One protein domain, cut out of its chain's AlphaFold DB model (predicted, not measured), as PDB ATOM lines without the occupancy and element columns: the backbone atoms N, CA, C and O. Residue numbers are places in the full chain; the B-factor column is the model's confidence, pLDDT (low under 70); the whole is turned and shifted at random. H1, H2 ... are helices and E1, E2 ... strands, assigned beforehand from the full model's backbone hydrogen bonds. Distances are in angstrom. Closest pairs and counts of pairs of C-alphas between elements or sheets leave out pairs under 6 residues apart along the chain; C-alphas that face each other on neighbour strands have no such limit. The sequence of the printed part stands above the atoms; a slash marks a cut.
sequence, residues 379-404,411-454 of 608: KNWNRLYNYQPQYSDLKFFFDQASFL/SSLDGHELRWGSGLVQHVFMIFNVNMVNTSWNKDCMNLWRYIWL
ATOM      1  N   LYS A 379      11.938  -7.286  23.408       63.03
ATOM      2  CA  LYS A 379      12.270  -8.325  22.425       63.03
ATOM      3  C   LYS A 379      13.759  -8.335  22.078       63.03
ATOM      4  O   LYS A 379      14.288  -9.409  21.815       63.03
ATOM      5  N   ASN A 380      14.436  -7.184  22.104       62.53
ATOM      6  CA  ASN A 380      15.869  -7.104  21.805       62.53
ATOM      7  C   ASN A 380      16.702  -7.509  23.031       62.53
ATOM      8  O   ASN A 380      17.577  -8.364  22.920       62.53
ATOM      9  N   TRP A 381      16.353  -7.002  24.219       64.88
ATOM     10  CA  TRP A 381      17.018  -7.394  25.468       64.88
ATOM     11  C   TRP A 381      16.892  -8.899  25.744       64.88
ATOM     12  O   TRP A 381      17.885  -9.571  26.007       64.88
ATOM     13  N   ASN A 382      15.695  -9.471  25.575       68.06
ATOM     14  CA  ASN A 382      15.481 -10.908  25.761       68.06
ATOM     15  C   ASN A 382      16.135 -11.772  24.665       68.06
ATOM     16  O   ASN A 382      16.347 -12.959  24.897       68.06
ATOM     17  N   ARG A 383      16.471 -11.222  23.489       65.81
ATOM     18  CA  ARG A 383      17.286 -11.930  22.483       65.81
ATOM     19  C   ARG A 383      18.748 -12.010  22.913       65.81
ATOM     20  O   ARG A 383      19.315 -13.092  22.851       65.81
ATOM     21  N   LEU A 384      19.314 -10.908  23.408       59.75
ATOM     22  CA  LEU A 384      20.660 -10.870  23.991       59.75
ATOM     23  C   LEU A 384      20.774 -11.767  25.235       59.75
ATOM     24  O   LEU A 384      21.697 -12.567  25.329       59.75
ATOM     25  N   TYR A 385      19.814 -11.691  26.162       63.84
ATOM     26  CA  TYR A 385      19.861 -12.430  27.430       63.84
ATOM     27  C   TYR A 385      19.759 -13.957  27.268       63.84
ATOM     28  O   TYR A 385      20.400 -14.701  28.004       63.84
ATOM     29  N   ASN A 386      18.965 -14.441  26.304       62.62
ATOM     30  CA  ASN A 386      18.796 -15.881  26.059       62.62
ATOM     31  C   ASN A 386      19.848 -16.470  25.097       62.62
ATOM     32  O   ASN A 386      19.772 -17.653  24.762       62.62
ATOM     33  N   TYR A 387      20.814 -15.673  24.633       52.88
ATOM     34  CA  TYR A 387      21.840 -16.123  23.699       52.88
ATOM     35  C   TYR A 387      22.994 -16.820  24.439       52.88
ATOM     36  O   TYR A 387      23.767 -16.180  25.150       52.88
ATOM     37  N   GLN A 388      23.131 -18.141  24.267       39.97
ATOM     38  CA  GLN A 388      24.303 -18.880  24.748       39.97
ATOM     39  C   GLN A 388      25.434 -18.793  23.710       39.97
ATOM     40  O   GLN A 388      25.274 -19.335  22.614       39.97
ATOM     41  N   PRO A 389      26.576 -18.150  24.017       42.97
ATOM     42  CA  PRO A 389      27.627 -17.940  23.032       42.97
ATOM     43  C   PRO A 389      28.399 -19.228  22.738       42.97
ATOM     44  O   PRO A 389      29.088 -19.774  23.602       42.97
ATOM     45  N   GLN A 390      28.353 -19.666  21.480       45.31
ATOM     46  CA  GLN A 390      29.442 -20.452  20.901       45.31
ATOM     47  C   GLN A 390      30.532 -19.489  20.407       45.31
ATOM     48  O   GLN A 390      30.247 -18.361  20.006       45.31
ATOM     49  N   TYR A 391      31.797 -19.913  20.466       38.25
ATOM     50  CA  TYR A 391      32.966 -19.026  20.308       38.25
ATOM     51  C   TYR A 391      33.139 -18.390  18.908       38.25
ATOM     52  O   TYR A 391      34.033 -17.566  18.727       38.25
ATOM     53  N   SER A 392      32.315 -18.760  17.925       36.28
ATOM     54  CA  SER A 392      32.337 -18.262  16.542       36.28
ATOM     55  C   SER A 392      31.598 -16.937  16.325       36.28
ATOM     56  O   SER A 392      31.927 -16.190  15.404       36.28
ATOM     57  N   ASP A 393      30.604 -16.620  17.155       46.59
ATOM     58  CA  ASP A 393      29.499 -15.739  16.750       46.59
ATOM     59  C   ASP A 393      29.627 -14.286  17.249       46.59
ATOM     60  O   ASP A 393      28.635 -13.566  17.383       46.59
ATOM     61  N   LEU A 394      30.855 -13.801  17.469       47.03
ATOM     62  CA  LEU A 394      31.131 -12.405  17.861       47.03
ATOM     63  C   LEU A 394      30.422 -11.374  16.963       47.03
ATOM     64  O   LEU A 394      29.976 -10.334  17.445       47.03
ATOM     65  N   LYS A 395      30.250 -11.689  15.672       45.75
ATOM     66  CA  LYS A 395      29.525 -10.855  14.706       45.75
ATOM     67  C   LYS A 395      28.084 -10.536  15.141       45.75
ATOM     68  O   LYS A 395      27.649  -9.400  14.979       45.75
ATOM     69  N   PHE A 396      27.374 -11.491  15.748       49.59
ATOM     70  CA  PHE A 396      25.980 -11.305  16.167       49.59
ATOM     71  C   PHE A 396      25.830 -10.224  17.248       49.59
ATOM     72  O   PHE A 396      24.822  -9.525  17.286       49.59
ATOM     73  N   PHE A 397      26.842 -10.035  18.103       50.91
ATOM     74  CA  PHE A 397      26.832  -8.973  19.111       50.91
ATOM     75  C   PHE A 397      26.990  -7.581  18.478       50.91
ATOM     76  O   PHE A 397      26.294  -6.644  18.865       50.91
ATOM     77  N   PHE A 398      27.851  -7.453  17.464       52.19
ATOM     78  CA  PHE A 398      28.068  -6.190  16.752       52.19
ATOM     79  C   PHE A 398      26.863  -5.782  15.900       52.19
ATOM     80  O   PHE A 398      26.419  -4.640  15.995       52.19
ATOM     81  N   ASP A 399      26.247  -6.731  15.188       52.81
ATOM     82  CA  ASP A 399      24.997  -6.506  14.444       52.81
ATOM     83  C   ASP A 399      23.811  -6.133  15.376       52.81
ATOM     84  O   ASP A 399      22.787  -5.624  14.918       52.81
ATOM     85  N   GLN A 400      23.920  -6.363  16.695       55.56
ATOM     86  CA  GLN A 400      22.920  -5.978  17.704       55.56
ATOM     87  C   GLN A 400      23.205  -4.645  18.422       55.56
ATOM     88  O   GLN A 400      22.294  -4.139  19.083       55.56
ATOM     89  N   ALA A 401      24.387  -4.028  18.269       64.50
ATOM     90  CA  ALA A 401      24.827  -2.840  19.030       64.50
ATOM     91  C   ALA A 401      23.871  -1.625  18.970       64.50
ATOM     92  O   ALA A 401      23.910  -0.763  19.843       64.50
ATOM     93  N   SER A 402      22.939  -1.626  18.010       72.50
ATOM     94  CA  SER A 402      21.733  -0.788  17.929       72.50
ATOM     95  C   SER A 402      21.001  -0.480  19.248       72.50
ATOM     96  O   SER A 402      20.346   0.554  19.326       72.50
ATOM     97  N   PHE A 403      21.087  -1.331  20.282       78.12
ATOM     98  CA  PHE A 403      20.461  -1.060  21.586       78.12
ATOM     99  C   PHE A 403      21.135   0.079  22.372       78.12
ATOM    100  O   PHE A 403      20.546   0.579  23.326       78.12
ATOM    101  N   LEU A 404      22.357   0.471  21.998       79.19
ATOM    102  CA  LEU A 404      23.061   1.615  22.575       79.19
ATOM    103  C   LEU A 404      22.631   2.949  21.944       79.19
ATOM    104  O   LEU A 404      22.806   3.989  22.575       79.19
ATOM    105  N   SER A 411      24.725  11.338  28.075       75.25
ATOM    106  CA  SER A 411      25.333  11.128  26.756       75.25
ATOM    107  C   SER A 411      24.309  10.673  25.714       75.25
ATOM    108  O   SER A 411      23.241  10.179  26.052       75.25
ATOM    109  N   SER A 412      24.627  10.794  24.428       75.69
ATOM    110  CA  SER A 412      23.845  10.182  23.351       75.69
ATOM    111  C   SER A 412      24.751   9.457  22.371       75.69
ATOM    112  O   SER A 412      25.770  10.016  21.962       75.69
ATOM    113  N   LEU A 413      24.360   8.257  21.949       81.56
ATOM    114  CA  LEU A 413      25.007   7.563  20.839       81.56
ATOM    115  C   LEU A 413      24.138   7.691  19.588       81.56
ATOM    116  O   LEU A 413      22.982   7.263  19.598       81.56
ATOM    117  N   ASP A 414      24.711   8.239  18.520       80.00
ATOM    118  CA  ASP A 414      24.086   8.327  17.201       80.00
ATOM    119  C   ASP A 414      25.070   7.848  16.122       80.00
ATOM    120  O   ASP A 414      26.099   8.474  15.853       80.00
ATOM    121  N   GLY A 415      24.797   6.673  15.550       90.50
ATOM    122  CA  GLY A 415      25.690   5.994  14.610       90.50
ATOM    123  C   GLY A 415      27.088   5.750  15.192       90.50
ATOM    124  O   GLY A 415      27.275   4.887  16.047       90.50
ATOM    125  N   HIS A 416      28.073   6.507  14.701       91.88
ATOM    126  CA  HIS A 416      29.466   6.463  15.161       91.88
ATOM    127  C   HIS A 416      29.865   7.671  16.031       91.88
ATOM    128  O   HIS A 416      31.027   7.765  16.426       91.88
ATOM    129  N   GLU A 417      28.947   8.588  16.348       94.69
ATOM    130  CA  GLU A 417      29.185   9.696  17.280       94.69
ATOM    131  C   GLU A 417      28.659   9.360  18.679       94.69
ATOM    132  O   GLU A 417      27.456   9.201  18.883       94.69
ATOM    133  N   LEU A 418      29.549   9.339  19.673       94.56
ATOM    134  CA  LEU A 418      29.161   9.469  21.072       94.56
ATOM    135  C   LEU A 418      29.270  10.938  21.478       94.56
ATOM    136  O   LEU A 418      30.362  11.504  21.518       94.56
ATOM    137  N   ARG A 419      28.146  11.548  21.834       94.06
ATOM    138  CA  ARG A 419      28.098  12.897  22.399       94.06
ATOM    139  C   ARG A 419      28.028  12.782  23.915       94.06
ATOM    140  O   ARG A 419      27.171  12.077  24.437       94.06
ATOM    141  N   TRP A 420      28.935  13.444  24.619       92.81
ATOM    142  CA  TRP A 420      28.960  13.531  26.079       92.81
ATOM    143  C   TRP A 420      28.600  14.960  26.473       92.81
ATOM    144  O   TRP A 420      29.162  15.894  25.901       92.81
ATOM    145  N   GLY A 421      27.692  15.149  27.433       89.38
ATOM    146  CA  GLY A 421      27.270  16.491  27.828       89.38
ATOM    147  C   GLY A 421      26.863  16.611  29.290       89.38
ATOM    148  O   GLY A 421      26.279  15.695  29.862       89.38
ATOM    149  N   SER A 422      27.176  17.760  29.888       87.75
ATOM    150  CA  SER A 422      26.714  18.152  31.222       87.75
ATOM    151  C   SER A 422      26.589  19.674  31.284       87.75
ATOM    152  O   SER A 422      27.559  20.397  31.049       87.75
ATOM    153  N   GLY A 423      25.378  20.170  31.549       89.62
ATOM    154  CA  GLY A 423      25.070  21.597  31.450       89.62
ATOM    155  C   GLY A 423      25.353  22.146  30.046       89.62
ATOM    156  O   GLY A 423      24.856  21.617  29.055       89.62
ATOM    157  N   LEU A 424      26.161  23.208  29.974       85.62
ATOM    158  CA  LEU A 424      26.560  23.859  28.719       85.62
ATOM    159  C   LEU A 424      27.726  23.155  27.999       85.62
ATOM    160  O   LEU A 424      27.979  23.447  26.833       85.62
ATOM    161  N   VAL A 425      28.442  22.241  28.663       75.94
ATOM    162  CA  VAL A 425      29.581  21.537  28.058       75.94
ATOM    163  C   VAL A 425      29.065  20.381  27.209       75.94
ATOM    164  O   VAL A 425      28.377  19.496  27.720       75.94
ATOM    165  N   GLN A 426      29.440  20.363  25.929       92.62
ATOM    166  CA  GLN A 426      29.229  19.237  25.021       92.62
ATOM    167  C   GLN A 426      30.544  18.866  24.333       92.62
ATOM    168  O   GLN A 426      31.284  19.731  23.870       92.62
ATOM    169  N   HIS A 427      30.814  17.567  24.232       94.00
ATOM    170  CA  HIS A 427      31.941  17.016  23.485       94.00
ATOM    171  C   HIS A 427      31.454  15.902  22.565       94.00
ATOM    172  O   HIS A 427      30.760  14.984  23.010       94.00
ATOM    173  N   VAL A 428      31.852  15.946  21.293       95.00
ATOM    174  CA  VAL A 428      31.578  14.871  20.334       95.00
ATOM    175  C   VAL A 428      32.821  13.999  20.201       95.00
ATOM    176  O   VAL A 428      33.909  14.486  19.906       95.00
ATOM    177  N   PHE A 429      32.660  12.696  20.405       96.00
ATOM    178  CA  PHE A 429      33.698  11.696  20.203       96.00
ATOM    179  C   PHE A 429      33.284  10.750  19.072       96.00
ATOM    180  O   PHE A 429      32.240  10.105  19.162       96.00
ATOM    181  N   MET A 430      34.099  10.615  18.022       95.31
ATOM    182  CA  MET A 430      33.859   9.588  16.998       95.31
ATOM    183  C   MET A 430      34.401   8.246  17.503       95.31
ATOM    184  O   MET A 430      35.546   8.178  17.957       95.31
ATOM    185  N   ILE A 431      33.616   7.178  17.399       93.25
ATOM    186  CA  ILE A 431      34.031   5.817  17.756       93.25
ATOM    187  C   ILE A 431      34.779   5.198  16.574       93.25
ATOM    188  O   ILE A 431      34.204   5.003  15.504       93.25
ATOM    189  N   PHE A 432      36.052   4.862  16.779       79.50
ATOM    190  CA  PHE A 432      36.896   4.233  15.759       79.50
ATOM    191  C   PHE A 432      36.746   2.707  15.744       79.50
ATOM    192  O   PHE A 432      36.813   2.079  14.690       79.50
ATOM    193  N   ASN A 433      36.535   2.099  16.913       81.81
ATOM    194  CA  ASN A 433      36.382   0.656  17.048       81.81
ATOM    195  C   ASN A 433      35.316   0.334  18.105       81.81
ATOM    196  O   ASN A 433      35.443   0.750  19.261       81.81
ATOM    197  N   VAL A 434      34.277  -0.404  17.701       75.12
ATOM    198  CA  VAL A 434      33.271  -0.967  18.609       75.12
ATOM    199  C   VAL A 434      33.743  -2.356  19.021       75.12
ATOM    200  O   VAL A 434      33.891  -3.245  18.188       75.12
ATOM    201  N   ASN A 435      33.984  -2.545  20.312       78.19
ATOM    202  CA  ASN A 435      34.442  -3.798  20.910       78.19
ATOM    203  C   ASN A 435      33.901  -3.893  22.348       78.19
ATOM    204  O   ASN A 435      33.134  -3.037  22.779       78.19
ATOM    205  N   MET A 436      34.298  -4.902  23.135       50.03
ATOM    206  CA  MET A 436      33.972  -4.898  24.578       50.03
ATOM    207  C   MET A 436      34.565  -3.683  25.318       50.03
ATOM    208  O   MET A 436      34.093  -3.338  26.398       50.03
ATOM    209  N   VAL A 437      35.573  -3.031  24.733       56.56
ATOM    210  CA  VAL A 437      36.045  -1.687  25.077       56.56
ATOM    211  C   VAL A 437      35.968  -0.856  23.797       56.56
ATOM    212  O   VAL A 437      36.544  -1.255  22.784       56.56
ATOM    213  N   ASN A 438      35.281   0.283  23.834       77.12
ATOM    214  CA  ASN A 438      35.215   1.201  22.699       77.12
ATOM    215  C   ASN A 438      36.403   2.169  22.743       77.12
ATOM    216  O   ASN A 438      36.701   2.730  23.800       77.12
ATOM    217  N   THR A 439      37.046   2.405  21.597       78.94
ATOM    218  CA  THR A 439      38.009   3.505  21.427       78.94
ATOM    219  C   THR A 439      37.375   4.650  20.654       78.94
ATOM    220  O   THR A 439      36.761   4.448  19.601       78.94
ATOM    221  N   SER A 440      37.536   5.868  21.165       88.00
ATOM    222  CA  SER A 440      37.045   7.076  20.513       88.00
ATOM    223  C   SER A 440      38.040   8.233  20.599       88.00
ATOM    224  O   SER A 440      38.828   8.330  21.540       88.00
ATOM    225  N   TRP A 441      38.002   9.114  19.601       92.12
ATOM    226  CA  TRP A 441      38.755  10.374  19.567       92.12
ATOM    227  C   TRP A 441      37.799  11.568  19.585       92.12
ATOM    228  O   TRP A 441      36.671  11.471  19.098       92.12
ATOM    229  N   ASN A 442      38.215  12.677  20.186       95.44
ATOM    230  CA  ASN A 442      37.429  13.899  20.216       95.44
ATOM    231  C   ASN A 442      37.430  14.547  18.820       95.44
ATOM    232  O   ASN A 442      38.471  14.658  18.172       95.44
ATOM    233  N   LYS A 443      36.249  14.958  18.352       92.50
ATOM    234  CA  LYS A 443      36.026  15.496  17.003       92.50
ATOM    235  C   LYS A 443      36.759  16.820  16.761       92.50
ATOM    236  O   LYS A 443      37.156  17.091  15.631       92.50
ATOM    237  N   ASP A 444      36.971  17.586  17.825       91.62
ATOM    238  CA  ASP A 444      37.565  18.923  17.811       91.62
ATOM    239  C   ASP A 444      39.073  18.885  18.151       91.62
ATOM    240  O   ASP A 444      39.805  19.834  17.875       91.62
ATOM    241  N   CYS A 445      39.569  17.772  18.712       92.19
ATOM    242  CA  CYS A 445      40.978  17.561  19.047       92.19
ATOM    243  C   CYS A 445      41.399  16.088  18.891       92.19
ATOM    244  O   CYS A 445      41.222  15.278  19.799       92.19
ATOM    245  N   MET A 446      42.057  15.747  17.774       79.69
ATOM    246  CA  MET A 446      42.521  14.373  17.489       79.69
ATOM    247  C   MET A 446      43.533  13.813  18.506       79.69
ATOM    248  O   MET A 446      43.670  12.596  18.616       79.69
ATOM    249  N   ASN A 447      44.225  14.675  19.260       89.44
ATOM    250  CA  ASN A 447      45.140  14.261  20.330       89.44
ATOM    251  C   ASN A 447      44.409  13.871  21.629       89.44
ATOM    252  O   ASN A 447      45.018  13.265  22.510       89.44
ATOM    253  N   LEU A 448      43.124  14.215  21.770       90.12
ATOM    254  CA  LEU A 448      42.288  13.841  22.905       90.12
ATOM    255  C   LEU A 448      41.472  12.594  22.547       90.12
ATOM    256  O   LEU A 448      40.599  12.618  21.682       90.12
ATOM    257  N   TRP A 449      41.739  11.496  23.243       92.94
ATOM    258  CA  TRP A 449      41.133  10.192  22.988       92.94
ATOM    259  C   TRP A 449      40.693   9.544  24.302       92.94
ATOM    260  O   TRP A 449      41.232   9.842  25.368       92.94
ATOM    261  N   ARG A 450      39.660   8.700  24.244       90.75
ATOM    262  CA  ARG A 450      39.008   8.120  25.422       90.75
ATOM    263  C   ARG A 450      38.662   6.650  25.176       90.75
ATOM    264  O   ARG A 450      38.005   6.301  24.197       90.75
ATOM    265  N   TYR A 451      39.083   5.787  26.100       90.38
ATOM    266  CA  TYR A 451      38.537   4.435  26.236       90.38
ATOM    267  C   TYR A 451      37.198   4.499  26.968       90.38
ATOM    268  O   TYR A 451      37.072   5.208  27.966       90.38
ATOM    269  N   ILE A 452      36.203   3.743  26.501       88.06
ATOM    270  CA  ILE A 452      34.871   3.712  27.112       88.06
ATOM    271  C   ILE A 452      34.437   2.260  27.299       88.06
ATOM    272  O   ILE A 452      34.326   1.496  26.337       88.06
ATOM    273  N   TRP A 453      34.188   1.883  28.555       87.50
ATOM    274  CA  TRP A 453      33.710   0.556  28.934       87.50
ATOM    275  C   TRP A 453      32.229   0.623  29.304       87.50
ATOM    276  O   TRP A 453      31.855   1.272  30.279       87.50
ATOM    277  N   LEU A 454      31.378  -0.025  28.507       84.44
ATOM    278  CA  LEU A 454      29.928  -0.029  28.701       84.44
ATOM    279  C   LEU A 454      29.491  -1.384  29.258       84.44
ATOM    280  O   LEU A 454      29.643  -2.415  28.602       84.44
TER     281      LEU A 454
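What this domain is: This is residues 379 to 404 and 411 to 454 of the 608 residues of an uncharacterized protein of Puccinia sorghi (UniProt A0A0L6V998). A strongly twisted, curled sheet of five strands, E1 to E5, makes one end of an elongated model, and a loose string of three short helices trails away from it at the other end. Of these, H3 only grazes the sheet, while H1 and H2 are not on it. The printed part has 70 residues with three named helices followed by five named strands; the sheet's order is E1 E2 E3 E4 E5, all antiparallel, and the class is mixed, helices and strands. The whole is loose, with a radius of gyration of the C-alphas of 14.5 A, and spans 41 by 24 by 17 A.

How they stand to each other: H1, residues 379 to 385, and H2, residues 394 to 398, are only just apart, their closest C-alphas being 8.1 A from each other. H2 and H3, residues 401 to 404, meet only through their link. H1 and H3 are close but not clearly touching; their closest C-alphas, those of Asn 380 and Phe 403, are 7.6 A apart. H3 is on the sheet but only grazes it, with residues 402 to 404; its closest C-alphas to E1, residues 411 to 414, are those of Leu 404 and Leu 413, 6.5 A apart. The five strands form a meander, each strand the antiparallel neighbour of the one before, and each successive pair is a hairpin. E1 and E2, residues 417 to 422, stand at 160 degrees, with N 412 and O 419 at 2.8 A. E2 and E3, residues 425 to 433, stand at 153 degrees, with N 420 and O 427 at 2.9 A. E3 and E4, residues 438 to 442, stand at 131 degrees, with N 430 and O 441 at 2.9 A. E4 and E5, residues 449 to 452, stand at 149 degrees, with N 440 and O 450 at 3.1 A. These N and O pairs are within hydrogen-bond range. E1 and E5 are the edge strands. From edge to edge the strands' lines turn by 96 degrees. In H1 every O i to N i+4 pair is within hydrogen-bond range; in H2 0 of 1 is, beside 2 of 2 O i to N i+3 pairs, and H3 is too short for an O i to N i+4 pair.

Where its parts are: H1 begins at C-alpha 379, (12.270, -8.325, 22.425), and is 10.0 A long; H2 is 7.0 A and H3 6.0 A. E1 measures 10.0 A, E2 16.5 A, E4 13.1 A and E5 9.9 A. E3, the longest strand, runs 24.6 A from C-alpha 425, (29.581, 21.537, 28.058). E5 ends at C-alpha 452, (34.871, 3.712, 27.112).

The domain as a whole: The two C-alphas farthest apart, those of Gln 390 and Leu 424, are 45.1 A apart. Residues 405 to 410 are not printed, and C-alphas 404 and 411 are 10.6 A apart across the cut. Of the links that are printed whole, none is long. Mean pLDDT of the printed part is 75.0; residues 379 to 401 and 436 to 437 are under 70.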